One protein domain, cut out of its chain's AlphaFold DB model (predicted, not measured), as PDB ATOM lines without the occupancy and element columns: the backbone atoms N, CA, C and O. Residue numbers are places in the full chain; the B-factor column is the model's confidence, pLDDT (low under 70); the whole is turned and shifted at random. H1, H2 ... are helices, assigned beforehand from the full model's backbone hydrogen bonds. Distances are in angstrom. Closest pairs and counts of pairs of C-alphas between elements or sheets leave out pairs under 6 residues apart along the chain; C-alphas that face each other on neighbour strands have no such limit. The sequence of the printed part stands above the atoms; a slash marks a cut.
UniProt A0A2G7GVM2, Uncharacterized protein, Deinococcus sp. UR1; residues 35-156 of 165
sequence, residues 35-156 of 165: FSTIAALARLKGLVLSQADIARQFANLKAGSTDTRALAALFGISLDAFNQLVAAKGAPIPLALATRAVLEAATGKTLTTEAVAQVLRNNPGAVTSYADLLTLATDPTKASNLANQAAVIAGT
ATOM      1  N   PHE A  35     -31.698  21.131   8.599       85.31
ATOM      2  CA  PHE A  35     -30.962  20.858   7.359       85.31
ATOM      3  C   PHE A  35     -30.797  22.097   6.477       85.31
ATOM      4  O   PHE A  35     -29.710  22.299   5.935       85.31
ATOM      5  N   SER A  36     -31.810  22.958   6.352       82.25
ATOM      6  CA  SER A  36     -31.676  24.241   5.650       82.25
ATOM      7  C   SER A  36     -30.667  25.154   6.342       82.25
ATOM      8  O   SER A  36     -29.853  25.787   5.672       82.25
ATOM      9  N   THR A  37     -30.622  25.153   7.673       84.81
ATOM     10  CA  THR A  37     -29.606  25.905   8.422       84.81
ATOM     11  C   THR A  37     -28.202  25.345   8.192       84.81
ATOM     12  O   THR A  37     -27.282  26.107   7.905       84.81
ATOM     13  N   ILE A  38     -28.023  24.019   8.218       86.62
ATOM     14  CA  ILE A  38     -26.737  23.387   7.874       86.62
ATOM     15  C   ILE A  38     -26.344  23.699   6.420       86.62
ATOM     16  O   ILE A  38     -25.169  23.925   6.140       86.62
ATOM     17  N   ALA A  39     -27.306  23.803   5.499       84.12
ATOM     18  CA  ALA A  39     -27.047  24.229   4.122       84.12
ATOM     19  C   ALA A  39     -26.522  25.666   4.039       84.12
ATOM     20  O   ALA A  39     -25.581  25.938   3.291       84.12
ATOM     21  N   ALA A  40     -27.091  26.580   4.826       81.75
ATOM     22  CA  ALA A  40     -26.587  27.945   4.937       81.75
ATOM     23  C   ALA A  40     -25.154  27.975   5.503       81.75
ATOM     24  O   ALA A  40     -24.301  28.688   4.974       81.75
ATOM     25  N   LEU A  41     -24.856  27.143   6.508       86.38
ATOM     26  CA  LEU A  41     -23.508  26.996   7.071       86.38
ATOM     27  C   LEU A  41     -22.503  26.412   6.068       86.38
ATOM     28  O   LEU A  41     -21.368  26.876   5.989       86.38
ATOM     29  N   ALA A  42     -22.906  25.423   5.272       85.56
ATOM     30  CA  ALA A  42     -22.069  24.861   4.216       85.56
ATOM     31  C   ALA A  42     -21.704  25.926   3.172       85.56
ATOM     32  O   ALA A  42     -20.533  26.064   2.813       85.56
ATOM     33  N   ARG A  43     -22.674  26.759   2.769       83.06
ATOM     34  CA  ARG A  43     -22.439  27.870   1.834       83.06
ATOM     35  C   ARG A  43     -21.460  28.906   2.376       83.06
ATOM     36  O   ARG A  43     -20.610  29.364   1.620       83.06
ATOM     37  N   LEU A  44     -21.516  29.216   3.674       80.25
ATOM     38  CA  LEU A  44     -20.521  30.072   4.336       80.25
ATOM     39  C   LEU A  44     -19.090  29.535   4.222       80.25
ATOM     40  O   LEU A  44     -18.138  30.308   4.237       80.25
ATOM     41  N   LYS A  45     -18.928  28.214   4.104       83.44
ATOM     42  CA  LYS A  45     -17.628  27.559   3.907       83.44
ATOM     43  C   LYS A  45     -17.286  27.321   2.433       83.44
ATOM     44  O   LYS A  45     -16.335  26.607   2.140       83.44
ATOM     45  N   GLY A  46     -18.051  27.899   1.505       79.94
ATOM     46  CA  GLY A  46     -17.860  27.718   0.065       79.94
ATOM     47  C   GLY A  46     -18.359  26.372  -0.471       79.94
ATOM     48  O   GLY A  46     -18.103  26.041  -1.625       79.94
ATOM     49  N   LEU A  47     -19.085  25.593   0.338       82.25
ATOM     50  CA  LEU A  47     -19.653  24.309  -0.065       82.25
ATOM     51  C   LEU A  47     -21.097  24.503  -0.528       82.25
ATOM     52  O   LEU A  47     -21.993  24.824   0.256       82.25
ATOM     53  N   VAL A  48     -21.346  24.274  -1.815       79.31
ATOM     54  CA  VAL A  48     -22.700  24.296  -2.378       79.31
ATOM     55  C   VAL A  48     -23.254  22.876  -2.365       79.31
ATOM     56  O   VAL A  48     -23.130  22.136  -3.334       79.31
ATOM     57  N   LEU A  49     -23.845  22.487  -1.236       77.44
ATOM     58  CA  LEU A  49     -24.528  21.201  -1.094       77.44
ATOM     59  C   LEU A  49     -26.030  21.368  -1.333       77.44
ATOM     60  O   LEU A  49     -26.640  22.335  -0.866       77.44
ATOM     61  N   SER A  50     -26.642  20.419  -2.044       76.38
ATOM     62  CA  SER A  50     -28.101  20.366  -2.122       76.38
ATOM     63  C   SER A  50     -28.681  19.917  -0.775       76.38
ATOM     64  O   SER A  50     -28.025  19.209  -0.005       76.38
ATOM     65  N   GLN A  51     -29.939  20.267  -0.489       72.38
ATOM     66  CA  GLN A  51     -30.620  19.742   0.703       72.38
ATOM     67  C   GLN A  51     -30.648  18.209   0.722       72.38
ATOM     68  O   GLN A  51     -30.553  17.618   1.793       72.38
ATOM     69  N   ALA A  52     -30.734  17.558  -0.442       78.94
ATOM     70  CA  ALA A  52     -30.725  16.103  -0.539       78.94
ATOM     71  C   ALA A  52     -29.355  15.497  -0.189       78.94
ATOM     72  O   ALA A  52     -29.297  14.389   0.345       78.94
ATOM     73  N   ASP A  53     -28.256  16.197  -0.482       83.50
ATOM     74  CA  ASP A  53     -26.907  15.771  -0.088       83.50
ATOM     75  C   ASP A  53     -26.701  15.949   1.414       83.50
ATOM     76  O   ASP A  53     -26.176  15.052   2.066       83.50
ATOM     77  N   ILE A  54     -27.196  17.050   1.985       82.19
ATOM     78  CA  ILE A  54     -27.156  17.278   3.435       82.19
ATOM     79  C   ILE A  54     -28.029  16.260   4.159       82.19
ATOM     80  O   ILE A  54     -27.564  15.608   5.086       82.19
ATOM     81  N   ALA A  55     -29.258  16.029   3.707       79.62
ATOM     82  CA  ALA A  55     -30.110  15.005   4.295       79.62
ATOM     83  C   ALA A  55     -29.422  13.632   4.276       79.62
ATOM     84  O   ALA A  55     -29.459  12.930   5.280       79.62
ATOM     85  N   ARG A  56     -28.725  13.270   3.189       82.19
ATOM     86  CA  ARG A  56     -27.964  12.013   3.101       82.19
ATOM     87  C   ARG A  56     -26.744  11.977   4.024       82.19
ATOM     88  O   ARG A  56     -26.563  10.992   4.731       82.19
ATOM     89  N   GLN A  57     -25.927  13.028   4.040       81.06
ATOM     90  CA  GLN A  57     -24.704  13.082   4.852       81.06
ATOM     91  C   GLN A  57     -24.998  13.175   6.355       81.06
ATOM     92  O   GLN A  57     -24.258  12.626   7.167       81.06
ATOM     93  N   PHE A  58     -26.099  13.829   6.727       82.12
ATOM     94  CA  PHE A  58     -26.466  14.088   8.117       82.12
ATOM     95  C   PHE A  58     -27.568  13.155   8.647       82.12
ATOM     96  O   PHE A  58     -27.855  13.188   9.842       82.12
ATOM     97  N   ALA A  59     -28.160  12.283   7.814       75.94
ATOM     98  CA  ALA A  59     -29.220  11.347   8.224       75.94
ATOM     99  C   ALA A  59     -28.825  10.490   9.437       75.94
ATOM    100  O   ALA A  59     -29.621  10.335  10.374       75.94
ATOM    101  N   ASN A  60     -27.592   9.977   9.406       79.25
ATOM    102  CA  ASN A  60     -27.035   9.048  10.391       79.25
ATOM    103  C   ASN A  60     -26.164   9.738  11.447       79.25
ATOM    104  O   ASN A  60     -25.652   9.077  12.350       79.25
ATOM    105  N   LEU A  61     -25.988  11.058  11.349       82.19
ATOM    106  CA  LEU A  61     -25.195  11.800  12.313       82.19
ATOM    107  C   LEU A  61     -25.963  11.862  13.638       82.19
ATOM    108  O   LEU A  61     -27.074  12.392  13.715       82.19
ATOM    109  N   LYS A  62     -25.383  11.289  14.692       79.94
ATOM    110  CA  LYS A  62     -25.969  11.314  16.033       79.94
ATOM    111  C   LYS A  62     -25.494  12.561  16.769       79.94
ATOM    112  O   LYS A  62     -24.293  12.768  16.901       79.94
ATOM    113  N   ALA A  63     -26.430  13.359  17.283       78.56
ATOM    114  CA  ALA A  63     -26.108  14.496  18.144       78.56
ATOM    115  C   ALA A  63     -25.199  14.050  19.309       78.56
ATOM    116  O   ALA A  63     -25.463  13.038  19.960       78.56
ATOM    117  N   GLY A  64     -24.120  14.795  19.544       75.06
ATOM    118  CA  GLY A  64     -23.119  14.491  20.570       75.06
ATOM    119  C   GLY A  64     -22.076  13.427  20.203       75.06
ATOM    120  O   GLY A  64     -21.310  13.038  21.084       75.06
ATOM    121  N   SER A  65     -22.014  12.948  18.954       83.56
ATOM    122  CA  SER A  65     -20.924  12.068  18.509       83.56
ATOM    123  C   SER A  65     -19.593  12.823  18.348       83.56
ATOM    124  O   SER A  65     -19.542  14.052  18.287       83.56
ATOM    125  N   THR A  66     -18.480  12.094  18.246       81.56
ATOM    126  CA  THR A  66     -17.167  12.692  17.938       81.56
ATOM    127  C   THR A  66     -17.188  13.440  16.598       81.56
ATOM    128  O   THR A  66     -16.589  14.509  16.478       81.56
ATOM    129  N   ASP A  67     -17.951  12.935  15.627       83.12
ATOM    130  CA  ASP A  67     -18.101  13.550  14.307       83.12
ATOM    131  C   ASP A  67     -18.843  14.890  14.378       83.12
ATOM    132  O   ASP A  67     -18.469  15.835  13.683       83.12
ATOM    133  N   THR A  68     -19.847  15.031  15.260       84.31
ATOM    134  CA  THR A  68     -20.533  16.325  15.418       84.31
ATOM    135  C   THR A  68     -19.610  17.391  15.985       84.31
ATOM    136  O   THR A  68     -19.721  18.552  15.602       84.31
ATOM    137  N   ARG A  69     -18.658  17.013  16.845       85.62
ATOM    138  CA  ARG A  69     -17.641  17.935  17.364       85.62
ATOM    139  C   ARG A  69     -16.696  18.421  16.270       85.62
ATOM    140  O   ARG A  69     -16.446  19.623  16.195       85.62
ATOM    141  N   ALA A  70     -16.198  17.515  15.432       85.75
ATOM    142  CA  ALA A  70     -15.323  17.876  14.319       85.75
ATOM    143  C   ALA A  70     -16.037  18.800  13.319       85.75
ATOM    144  O   ALA A  70     -15.478  19.809  12.892       85.75
ATOM    145  N   LEU A  71     -17.302  18.504  13.005       86.88
ATOM    146  CA  LEU A  71     -18.108  19.318  12.097       86.88
ATOM    147  C   LEU A  71     -18.482  20.680  12.696       86.88
ATOM    148  O   LEU A  71     -18.380  21.685  12.002       86.88
ATOM    149  N   ALA A  72     -18.850  20.751  13.979       88.81
ATOM    150  CA  ALA A  72     -19.116  22.026  14.650       88.81
ATOM    151  C   ALA A  72     -17.887  22.953  14.604       88.81
ATOM    152  O   ALA A  72     -18.010  24.128  14.256       88.81
ATOM    153  N   ALA A  73     -16.693  22.401  14.855       87.50
ATOM    154  CA  ALA A  73     -15.434  23.131  14.735       87.50
ATOM    155  C   ALA A  73     -15.156  23.579  13.290       87.50
ATOM    156  O   ALA A  73     -14.777  24.729  13.075       87.50
ATOM    157  N   LEU A  74     -15.407  22.716  12.297       86.75
ATOM    158  CA  LEU A  74     -15.267  23.056  10.876       86.75
ATOM    159  C   LEU A  74     -16.189  24.214  10.471       86.75
ATOM    160  O   LEU A  74     -15.773  25.127   9.757       86.75
ATOM    161  N   PHE A  75     -17.437  24.202  10.944       87.50
ATOM    162  CA  PHE A  75     -18.390  25.280  10.691       87.50
ATOM    163  C   PHE A  75     -18.098  26.544  11.513       87.50
ATOM    164  O   PHE A  75     -18.545  27.623  11.128       87.50
ATOM    165  N   GLY A  76     -17.279  26.452  12.562       87.38
ATOM    166  CA  GLY A  76     -16.968  27.569  13.452       87.38
ATOM    167  C   GLY A  76     -18.136  27.931  14.365       87.38
ATOM    168  O   GLY A  76     -18.319  29.102  14.679       87.38
ATOM    169  N   ILE A  77     -18.945  26.942  14.756       91.06
ATOM    170  CA  ILE A  77     -20.091  27.133  15.648       91.06
ATOM    171  C   ILE A  77     -19.937  26.312  16.925       91.06
ATOM    172  O   ILE A  77     -19.199  25.327  16.984       91.06
ATOM    173  N   SER A  78     -20.667  26.703  17.961       90.44
ATOM    174  CA  SER A  78     -20.710  25.977  19.223       90.44
ATOM    175  C   SER A  78     -21.302  24.574  19.052       90.44
ATOM    176  O   SER A  78     -22.277  24.355  18.328       90.44
ATOM    177  N   LEU A  79     -20.723  23.605  19.769       88.50
ATOM    178  CA  LEU A  79     -21.168  22.206  19.734       88.50
ATOM    179  C   LEU A  79     -22.636  22.055  20.157       88.50
ATOM    180  O   LEU A  79     -23.353  21.227  19.606       88.50
ATOM    181  N   ASP A  80     -23.079  22.869  21.116       89.62
ATOM    182  CA  ASP A  80     -24.475  22.933  21.550       89.62
ATOM    183  C   ASP A  80     -25.410  23.320  20.392       89.62
ATOM    184  O   ASP A  80     -26.307  22.548  20.050       89.62
ATOM    185  N   ALA A  81     -25.148  24.448  19.719       89.00
ATOM    186  CA  ALA A  81     -25.962  24.889  18.588       89.00
ATOM    187  C   ALA A  81     -25.978  23.839  17.470       89.00
ATOM    188  O   ALA A  81     -27.042  23.492  16.959       89.00
ATOM    189  N   PHE A  82     -24.817  23.268  17.136       90.19
ATOM    190  CA  PHE A  82     -24.731  22.242  16.100       90.19
ATOM    191  C   PHE A  82     -25.520  20.977  16.452       90.19
ATOM    192  O   PHE A  82     -26.258  20.458  15.617       90.19
ATOM    193  N   ASN A  83     -25.415  20.494  17.692       90.38
ATOM    194  CA  ASN A  83     -26.165  19.324  18.138       90.38
ATOM    195  C   ASN A  83     -27.678  19.561  18.071       90.38
ATOM    196  O   ASN A  83     -28.402  18.646  17.687       90.38
ATOM    197  N   GLN A  84     -28.154  20.770  18.387       89.19
ATOM    198  CA  GLN A  84     -29.572  21.117  18.262       89.19
ATOM    199  C   GLN A  84     -30.037  21.121  16.793       89.19
ATOM    200  O   GLN A  84     -31.110  20.599  16.497       89.19
ATOM    201  N   LEU A  85     -29.216  21.619  15.858       88.44
ATOM    202  CA  LEU A  85     -29.515  21.562  14.416       88.44
ATOM    203  C   LEU A  85     -29.563  20.120  13.892       88.44
ATOM    204  O   LEU A  85     -30.489  19.742  13.173       88.44
ATOM    205  N   VAL A  86     -28.587  19.297  14.282       88.25
ATOM    206  CA  VAL A  86     -28.508  17.880  13.893       88.25
ATOM    207  C   VAL A  86     -29.658  17.075  14.500       88.25
ATOM    208  O   VAL A  86     -30.213  16.208  13.829       88.25
ATOM    209  N   ALA A  87     -30.050  17.366  15.743       88.25
ATOM    210  CA  ALA A  87     -31.197  16.732  16.388       88.25
ATOM    211  C   ALA A  87     -32.519  17.101  15.700       88.25
ATOM    212  O   ALA A  87     -33.382  16.239  15.540       88.25
ATOM    213  N   ALA A  88     -32.663  18.356  15.259       85.62
ATOM    214  CA  ALA A  88     -33.853  18.823  14.560       85.62
ATOM    215  C   ALA A  88     -34.009  18.210  13.162       85.62
ATOM    216  O   ALA A  88     -35.133  17.946  12.736       85.62
ATOM    217  N   LYS A  89     -32.911  17.932  12.443       85.88
ATOM    218  CA  LYS A  89     -32.957  17.397  11.068       85.88
ATOM    219  C   LYS A  89     -33.849  18.278  10.173       85.88
ATOM    220  O   LYS A  89     -33.658  19.486  10.130       85.88
ATOM    221  N   GLY A  90     -34.840  17.704   9.487       82.44
ATOM    222  CA  GLY A  90     -35.824  18.449   8.688       82.44
ATOM    223  C   GLY A  90     -36.979  19.064   9.490       82.44
ATOM    224  O   GLY A  90     -37.932  19.557   8.891       82.44
ATOM    225  N   ALA A  91     -36.954  19.004  10.825       84.19
ATOM    226  CA  ALA A  91     -37.978  19.627  11.657       84.19
ATOM    227  C   ALA A  91     -37.752  21.149  11.775       84.19
ATOM    228  O   ALA A  91     -36.602  21.599  11.793       84.19
ATOM    229  N   PRO A  92     -38.830  21.947  11.902       84.31
ATOM    230  CA  PRO A  92     -38.725  23.384  12.134       84.31
ATOM    231  C   PRO A  92     -37.963  23.699  13.424       84.31
ATOM    232  O   PRO A  92     -38.226  23.090  14.462       84.31
ATOM    233  N   ILE A  93     -37.078  24.692  13.372       86.31
ATOM    234  CA  ILE A  93     -36.309  25.171  14.524       86.31
ATOM    235  C   ILE A  93     -36.635  26.631  14.857       86.31
ATOM    236  O   ILE A  93     -37.112  27.377  13.995       86.31
ATOM    237  N   PRO A  94     -36.359  27.083  16.095       85.62
ATOM    238  CA  PRO A  94     -36.465  28.494  16.436       85.62
ATOM    239  C   PRO A  94     -35.537  29.343  15.564       85.62
ATOM    240  O   PRO A  94     -34.351  29.038  15.423       85.62
ATOM    241  N   LEU A  95     -36.048  30.463  15.050       83.94
ATOM    242  CA  LEU A  95     -35.256  31.379  14.226       83.94
ATOM    243  C   LEU A  95     -34.012  31.886  14.967       83.94
ATOM    244  O   LEU A  95     -32.944  31.985  14.379       83.94
ATOM    245  N   ALA A  96     -34.119  32.121  16.278       86.50
ATOM    246  CA  ALA A  96     -32.990  32.521  17.114       86.50
ATOM    247  C   ALA A  96     -31.844  31.492  17.124       86.50
ATOM    248  O   ALA A  96     -30.682  31.890  17.135       86.50
ATOM    249  N   LEU A  97     -32.151  30.188  17.074       88.81
ATOM    250  CA  LEU A  97     -31.138  29.130  16.999       88.81
ATOM    251  C   LEU A  97     -30.439  29.138  15.633       88.81
ATOM    252  O   LEU A  97     -29.214  29.059  15.566       88.81
ATOM    253  N   ALA A  98     -31.210  29.278  14.552       88.44
ATOM    254  CA  ALA A  98     -30.664  29.364  13.201       88.44
ATOM    255  C   ALA A  98     -29.764  30.598  13.031       88.44
ATOM    256  O   ALA A  98     -28.628  30.489  12.567       88.44
ATOM    257  N   THR A  99     -30.243  31.762  13.480       88.00
ATOM    258  CA  THR A  99     -29.488  33.017  13.460       88.00
ATOM    259  C   THR A  99     -28.230  32.916  14.312       88.00
ATOM    260  O   THR A  99     -27.173  33.342  13.859       88.00
ATOM    261  N   ARG A 100     -28.302  32.310  15.508       91.00
ATOM    262  CA  ARG A 100     -27.120  32.053  16.344       91.00
ATOM    263  C   ARG A 100     -26.073  31.280  15.554       91.00
ATOM    264  O   ARG A 100     -24.966  31.777  15.409       91.00
ATOM    265  N   ALA A 101     -26.423  30.124  14.993       89.69
ATOM    266  CA  ALA A 101     -25.470  29.298  14.253       89.69
ATOM    267  C   ALA A 101     -24.809  30.059  13.088       89.69
ATOM    268  O   ALA A 101     -23.597  29.983  12.912       89.69
ATOM    269  N   VAL A 102     -25.583  30.839  12.328       88.31
ATOM    270  CA  VAL A 102     -25.056  31.662  11.227       88.31
ATOM    271  C   VAL A 102     -24.117  32.763  11.734       88.31
ATOM    272  O   VAL A 102     -23.042  32.952  11.168       88.31
ATOM    273  N   LEU A 103     -24.484  33.466  12.808       88.50
ATOM    274  CA  LEU A 103     -23.654  34.518  13.401       88.50
ATOM    275  C   LEU A 103     -22.349  33.965  13.979       88.50
ATOM    276  O   LEU A 103     -21.294  34.564  13.769       88.50
ATOM    277  N   GLU A 104     -22.404  32.826  14.671       90.00
ATOM    278  CA  GLU A 104     -21.212  32.146  15.186       90.00
ATOM    279  C   GLU A 104     -20.294  31.742  14.022       90.00
ATOM    280  O   GLU A 104     -19.114  32.085  14.024       90.00
ATOM    281  N   ALA A 105     -20.844  31.136  12.964       88.31
ATOM    282  CA  ALA A 105     -20.069  30.701  11.802       88.31
ATOM    283  C   ALA A 105     -19.430  31.855  11.018       88.31
ATOM    284  O   ALA A 105     -18.335  31.691  10.471       88.31
ATOM    285  N   ALA A 106     -20.120  32.997  10.936       86.06
ATOM    286  CA  ALA A 106     -19.667  34.175  10.206       86.06
ATOM    287  C   ALA A 106     -18.644  35.010  10.993       86.06
ATOM    288  O   ALA A 106     -17.762  35.617  10.393       86.06
ATOM    289  N   THR A 107     -18.754  35.060  12.325       85.62
ATOM    290  CA  THR A 107     -17.944  35.964  13.166       85.62
ATOM    291  C   THR A 107     -16.929  35.254  14.060       85.62
ATOM    292  O   THR A 107     -16.062  35.909  14.635       85.62
ATOM    293  N   GLY A 108     -17.042  33.933  14.222       83.44
ATOM    294  CA  GLY A 108     -16.238  33.133  15.148       83.44
ATOM    295  C   GLY A 108     -16.542  33.387  16.629       83.44
ATOM    296  O   GLY A 108     -15.859  32.843  17.496       83.44
ATOM    297  N   LYS A 109     -17.543  34.217  16.950       83.69
ATOM    298  CA  LYS A 109     -17.933  34.525  18.331       83.69
ATOM    299  C   LYS A 109     -18.928  33.499  18.830       83.69
ATOM    300  O   LYS A 109     -19.896  33.223  18.141       83.69
ATOM    301  N   THR A 110     -18.739  32.992  20.043       85.38
ATOM    302  CA  THR A 110     -19.749  32.166  20.714       85.38
ATOM    303  C   THR A 110     -20.853  33.056  21.278       85.38
ATOM    304  O   THR A 110     -20.561  34.023  21.982       85.38
ATOM    305  N   LEU A 111     -22.111  32.739  20.974       86.94
ATOM    306  CA  LEU A 111     -23.278  33.520  21.386       86.94
ATOM    307  C   LEU A 111     -24.267  32.625  22.140       86.94
ATOM    308  O   LEU A 111     -24.264  31.407  21.984       86.94
ATOM    309  N   THR A 112     -25.140  33.221  22.950       86.62
ATOM    310  CA  THR A 112     -26.257  32.492  23.570       86.62
ATOM    311  C   THR A 112     -27.522  32.655  22.732       86.62
ATOM    312  O   THR A 112     -27.736  33.691  22.090       86.62
ATOM    313  N   THR A 113     -28.379  31.632  22.716       86.81
ATOM    314  CA  THR A 113     -29.634  31.677  21.950       86.81
ATOM    315  C   THR A 113     -30.555  32.776  22.488       86.81
ATOM    316  O   THR A 113     -31.235  33.450  21.718       86.81
ATOM    317  N   GLU A 114     -30.532  33.010  23.799       86.44
ATOM    318  CA  GLU A 114     -31.330  34.015  24.503       86.44
ATOM    319  C   GLU A 114     -30.925  35.434  24.096       86.44
ATOM    320  O   GLU A 114     -31.790  36.267  23.811       86.44
ATOM    321  N   ALA A 115     -29.618  35.703  24.007       85.19
ATOM    322  CA  ALA A 115     -29.117  37.001  23.578       85.19
ATOM    323  C   ALA A 115     -29.486  37.283  22.118       85.19
ATOM    324  O   ALA A 115     -29.971  38.369  21.805       85.19
ATOM    325  N   VAL A 116     -29.355  36.288  21.233       86.19
ATOM    326  CA  VAL A 116     -29.783  36.414  19.830       86.19
ATOM    327  C   VAL A 116     -31.298  36.611  19.733       86.19
ATOM    328  O   VAL A 116     -31.757  37.480  18.994       86.19
ATOM    329  N   ALA A 117     -32.094  35.886  20.521       85.81
ATOM    330  CA  ALA A 117     -33.541  36.084  20.579       85.81
ATOM    331  C   ALA A 117     -33.912  37.500  21.051       85.81
ATOM    332  O   ALA A 117     -34.881  38.086  20.569       85.81
ATOM    333  N   GLN A 118     -33.153  38.082  21.980       83.88
ATOM    334  CA  GLN A 118     -33.345  39.466  22.409       83.88
ATOM    335  C   GLN A 118     -32.933  40.474  21.330       83.88
ATOM    336  O   GLN A 118     -33.666  41.434  21.107       83.88
ATOM    337  N   VAL A 119     -31.845  40.228  20.595       85.81
ATOM    338  CA  VAL A 119     -31.469  41.043  19.428       85.81
ATOM    339  C   VAL A 119     -32.561  41.021  18.360       85.81
ATOM    340  O   VAL A 119     -32.909  42.079  17.844       85.81
ATOM    341  N   LEU A 120     -33.138  39.854  18.054       85.81
ATOM    342  CA  LEU A 120     -34.230  39.734  17.081       85.81
ATOM    343  C   LEU A 120     -35.511  40.432  17.554       85.81
ATOM    344  O   LEU A 120     -36.206  41.038  16.748       85.81
ATOM    345  N   ARG A 121     -35.804  40.416  18.861       84.81
ATOM    346  CA  ARG A 121     -36.911  41.204  19.433       84.81
ATOM    347  C   ARG A 121     -36.670  42.710  19.321       84.81
ATOM    348  O   ARG A 121     -37.606  43.445  19.024       84.81
ATOM    349  N   ASN A 122     -35.433  43.156  19.527       82.00
ATOM    350  CA  ASN A 122     -35.051  44.565  19.397       82.00
ATOM    351  C   ASN A 122     -34.966  45.017  17.928       82.00
ATOM    352  O   ASN A 122     -35.076  46.205  17.645       82.00
ATOM    353  N   ASN A 123     -34.786  44.074  17.000       82.31
ATOM    354  CA  ASN A 123     -34.654  44.314  15.567       82.31
ATOM    355  C   ASN A 123     -35.575  43.359  14.776       82.31
ATOM    356  O   ASN A 123     -35.082  42.458  14.090       82.31
ATOM    357  N   PRO A 124     -36.909  43.539  14.828       74.31
ATOM    358  CA  PRO A 124     -37.870  42.582  14.266       74.31
ATOM    359  C   PRO A 124     -37.780  42.412  12.740       74.31
ATOM    360  O   PRO A 124     -38.295  41.434  12.212       74.31
ATOM    361  N   GLY A 125     -37.121  43.334  12.029       77.81
ATOM    362  CA  GLY A 125     -36.861  43.239  10.587       77.81
ATOM    363  C   GLY A 125     -35.475  42.703  10.212       77.81
ATOM    364  O   GLY A 125     -35.163  42.642   9.029       77.81
ATOM    365  N   ALA A 126     -34.617  42.357  11.180       75.62
ATOM    366  CA  ALA A 126     -33.245  41.932  10.888       75.62
ATOM    367  C   ALA A 126     -33.178  40.527  10.277       75.62
ATOM    368  O   ALA A 126     -32.371  40.281   9.387       75.62
ATOM    369  N   VAL A 127     -34.017  39.613  10.771       79.56
ATOM    370  CA  VAL A 127     -34.163  38.259  10.237       79.56
ATOM    371  C   VAL A 127     -35.617  37.841  10.410       79.56
ATOM    372  O   VAL A 127     -36.094  37.730  11.536       79.56
ATOM    373  N   THR A 128     -36.315  37.594   9.304       76.25
ATOM    374  CA  THR A 128     -37.722  37.151   9.295       76.25
ATOM    375  C   THR A 128     -37.932  35.869   8.491       76.25
ATOM    376  O   THR A 128     -38.969  35.211   8.598       76.25
ATOM    377  N   SER A 129     -36.931  35.491   7.697       74.12
ATOM    378  CA  SER A 129     -36.995  34.383   6.755       74.12
ATOM    379  C   SER A 129     -35.640  33.693   6.575       74.12
ATOM    380  O   SER A 129     -34.589  34.194   6.977       74.12
ATOM    381  N   TYR A 130     -35.658  32.542   5.900       70.88
ATOM    382  CA  TYR A 130     -34.442  31.859   5.457       70.88
ATOM    383  C   TYR A 130     -33.609  32.695   4.466       70.88
ATOM    384  O   TYR A 130     -32.381  32.645   4.493       70.88
ATOM    385  N   ALA A 131     -34.255  33.500   3.618       76.69
ATOM    386  CA  ALA A 131     -33.552  34.397   2.701       76.69
ATOM    387  C   ALA A 131     -32.758  35.476   3.460       76.69
ATOM    388  O   ALA A 131     -31.623  35.781   3.089       76.69
ATOM    389  N   ASP A 132     -33.307  35.984   4.566       80.81
ATOM    390  CA  ASP A 132     -32.607  36.943   5.429       80.81
ATOM    391  C   ASP A 132     -31.415  36.291   6.136       80.81
ATOM    392  O   ASP A 132     -30.354  36.899   6.230       80.81
ATOM    393  N   LEU A 133     -31.549  35.028   6.569       77.69
ATOM    394  CA  LEU A 133     -30.437  34.252   7.134       77.69
ATOM    395  C   LEU A 133     -29.294  34.065   6.132       77.69
ATOM    396  O   LEU A 133     -28.130  34.219   6.492       77.69
ATOM    397  N   LEU A 134     -29.613  33.749   4.874       78.06
ATOM    398  CA  LEU A 134     -28.606  33.643   3.818       78.06
ATOM    399  C   LEU A 134     -27.960  34.997   3.515       78.06
ATOM    400  O   LEU A 134     -26.746  35.068   3.353       78.06
ATOM    401  N   THR A 135     -28.750  36.070   3.493       82.06
ATOM    402  CA  THR A 135     -28.232  37.430   3.296       82.06
ATOM    403  C   THR A 135     -27.283  37.815   4.428       82.06
ATOM    404  O   THR A 135     -26.198  38.334   4.175       82.06
ATOM    405  N   LEU A 136     -27.660  37.505   5.671       80.62
ATOM    406  CA  LEU A 136     -26.845  37.720   6.862       80.62
ATOM    407  C   LEU A 136     -25.537  36.924   6.811       80.62
ATOM    408  O   LEU A 136     -24.492  37.453   7.167       80.62
ATOM    409  N   ALA A 137     -25.584  35.680   6.335       77.44
ATOM    410  CA  ALA A 137     -24.400  34.857   6.117       77.44
ATOM    411  C   ALA A 137     -23.434  35.497   5.097       77.44
ATOM    412  O   ALA A 137     -22.223  35.491   5.288       77.44
ATOM    413  N   THR A 138     -23.953  36.085   4.021       79.69
ATOM    414  CA  THR A 138     -23.123  36.701   2.973       79.69
ATOM    415  C   THR A 138     -22.675  38.137   3.269       79.69
ATOM    416  O   THR A 138     -21.810  38.651   2.565       79.69
ATOM    417  N   ASP A 139     -23.239  38.792   4.290       82.62
ATOM    418  CA  ASP A 139     -22.923  40.172   4.679       82.62
ATOM    419  C   ASP A 139     -22.131  40.197   6.004       82.62
ATOM    420  O   ASP A 139     -22.720  40.224   7.094       82.62
ATOM    421  N   PRO A 140     -20.783  40.212   5.945       78.19
ATOM    422  CA  PRO A 140     -19.942  40.128   7.138       78.19
ATOM    423  C   PRO A 140     -20.112  41.331   8.076       78.19
ATOM    424  O   PRO A 140     -19.922  41.198   9.288       78.19
ATOM    425  N   THR A 141     -20.507  42.497   7.555       83.44
ATOM    426  CA  THR A 141     -20.708  43.714   8.352       83.44
ATOM    427  C   THR A 141     -21.988  43.611   9.172       83.44
ATOM    428  O   THR A 141     -21.973  43.849  10.382       83.44
ATOM    429  N   LYS A 142     -23.099  43.196   8.548       83.50
ATOM    430  CA  LYS A 142     -24.362  42.967   9.268       83.50
ATOM    431  C   LYS A 142     -24.240  41.835  10.280       83.50
ATOM    432  O   LYS A 142     -24.702  41.998  11.411       83.50
ATOM    433  N   ALA A 143     -23.573  40.740   9.912       83.00
ATOM    434  CA  ALA A 143     -23.295  39.636  10.826       83.00
ATOM    435  C   ALA A 143     -22.485  40.105  12.041       83.00
ATOM    436  O   ALA A 143     -22.876  39.850  13.179       83.00
ATOM    437  N   SER A 144     -21.415  40.871  11.821       84.19
ATOM    438  CA  SER A 144     -20.589  41.410  12.906       84.19
ATOM    439  C   SER A 144     -21.369  42.347  13.826       84.19
ATOM    440  O   SER A 144     -21.257  42.240  15.046       84.19
ATOM    441  N   ASN A 145     -22.205  43.230  13.274       86.06
ATOM    442  CA  ASN A 145     -23.010  44.162  14.066       86.06
ATOM    443  C   ASN A 145     -24.034  43.441  14.950       86.06
ATOM    444  O   ASN A 145     -24.121  43.732  16.144       86.06
ATOM    445  N   LEU A 146     -24.768  42.468  14.403       84.62
ATOM    446  CA  LEU A 146     -25.739  41.688  15.175       84.62
ATOM    447  C   LEU A 146     -25.057  40.780  16.206       84.62
ATOM    448  O   LEU A 146     -25.525  40.692  17.341       84.62
ATOM    449  N   ALA A 147     -23.923  40.165  15.859       83.50
ATOM    450  CA  ALA A 147     -23.134  39.375  16.802       83.50
ATOM    451  C   ALA A 147     -22.579  40.235  17.948       83.50
ATOM    452  O   ALA A 147     -22.590  39.803  19.097       83.50
ATOM    453  N   ASN A 148     -22.141  41.467  17.668       86.12
ATOM    454  CA  ASN A 148     -21.704  42.413  18.696       86.12
ATOM    455  C   ASN A 148     -22.853  42.804  19.628       86.12
ATOM    456  O   ASN A 148     -22.673  42.791  20.843       86.12
ATOM    457  N   GLN A 149     -24.039  43.098  19.090       83.88
ATOM    458  CA  GLN A 149     -25.220  43.388  19.910       83.88
ATOM    459  C   GLN A 149     -25.602  42.192  20.790       83.88
ATOM    460  O   GLN A 149     -25.877  42.366  21.975       83.88
ATOM    461  N   ALA A 150     -25.565  40.975  20.240       80.69
ATOM    462  CA  ALA A 150     -25.832  39.760  21.002       80.69
ATOM    463  C   ALA A 150     -24.783  39.549  22.104       80.69
ATOM    464  O   ALA A 150     -25.142  39.254  23.240       80.69
ATOM    465  N   ALA A 151     -23.499  39.763  21.809       81.19
ATOM    466  CA  ALA A 151     -22.427  39.664  22.796       81.19
ATOM    467  C   ALA A 151     -22.580  40.694  23.930       81.19
ATOM    468  O   ALA A 151     -22.377  40.355  25.093       81.19
ATOM    469  N   VAL A 152     -22.994  41.928  23.614       84.50
ATOM    470  CA  VAL A 152     -23.292  42.959  24.624       84.50
ATOM    471  C   VAL A 152     -24.457  42.524  25.515       84.50
ATOM    472  O   VAL A 152     -24.342  42.612  26.733       84.50
ATOM    473  N   ILE A 153     -25.540  41.998  24.933       78.31
ATOM    474  CA  ILE A 153     -26.703  41.521  25.699       78.31
ATOM    475  C   ILE A 153     -26.337  40.331  26.595       78.31
ATOM    476  O   ILE A 153     -26.757  40.279  27.749       78.31
ATOM    477  N   ALA A 154     -25.526  39.397  26.095       75.88
ATOM    478  CA  ALA A 154     -25.035  38.267  26.880       75.88
ATOM    479  C   ALA A 154     -24.125  38.709  28.044       75.88
ATOM    480  O   ALA A 154     -24.093  38.044  29.076       75.88
ATOM    481  N   GLY A 155     -23.396  39.818  27.880       66.69
ATOM    482  CA  GLY A 155     -22.523  40.396  28.903       66.69
ATOM    483  C   GLY A 155     -23.223  41.325  29.900       66.69
ATOM    484  O   GLY A 155     -22.643  41.634  30.940       66.69
ATOM    485  N   THR A 156     -24.450  41.779  29.623       68.06
ATOM    486  CA  THR A 156     -25.219  42.580  30.586       68.06
ATOM    487  C   THR A 156     -25.646  41.724  31.781       68.06
ATOM    488  O   THR A 156     -26.322  40.711  31.586       68.06
TER     489      THR A 156
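Overview. This is residues 35 to 156 of the 165 residues of an uncharacterized protein of Deinococcus sp. UR1 (UniProt A0A2G7GVM2). A compact helical body is built round H5, with H1 and H7 alongside it; these three make a triangle and run the same way. H4 packs on one side of H5, with H3 across H4 and H2 across H1, while on the other side H6 and H8 cross H5 and each other. The 122 printed residues hold eight named helices, H1 to H8 in order, and no named strand: all helix. The radius of gyration of the C-alphas is 13.4 A, and the spans are 38 by 25 by 24 A.

Arrangement. Start with H1, residues 35 to 44, which touches H2, residues 51 to 58, about perpendicular at 85 degrees; the closest C-alphas, of Phe 35 and Ile 54, are 6.5 A apart. Next, H3, residues 66 to 75, touches H4, residues 79 to 88, at 74 degrees, about perpendicular, closest at C-alphas 72 and 79, 5.5 A. Then comes the hub H5, residues 95 to 107, touching five helices. With residues 97 to 101 alone it touches H4 in a helical hairpin, a steep tilt of 43 degrees, closest at C-alphas 81 and 101, 6.2 A. H1, H4 and H5 form an up and down bundle, each running against the one before, though H1 and H4 touch only at their ends. H6, residues 113 to 122, touches H5 about perpendicular at 78 degrees, closest at C-alphas 96 and 117, 5.0 A. H7, residues 130 to 138, touches H5 at a shallow tilt of 13 degrees, the same way, closest at C-alphas 102 and 137, 6.1 A. H8, residues 140 to 155, touches H6 at 69.8 degrees, only just steep, closest at C-alphas 115 and 150, 5.0 A. In each of the eight helices every O i to N i+4 pair is within hydrogen-bond range.

Along the chain. Find C-alpha 35 at (-30.962, 20.858, 7.359), where H1 begins. Go on to C-alpha 95 at (-35.256, 31.379, 14.226); from there H5 runs 17.9 A to C-alpha 107. The longest helix, H8, runs 21.9 A from C-alpha 140 to C-alpha 155 at (-22.523, 40.396, 28.903).

Size, cuts and confidence. The two C-alphas farthest apart, of Ala 52 and Thr 156, are 41.2 A apart. The printed part has no cut and no long link; the links H3 to H4, H5 to H6 and H7 to H8 are tight. The mean pLDDT of the printed part is 83.3, and residues 155 to 156 are under 70.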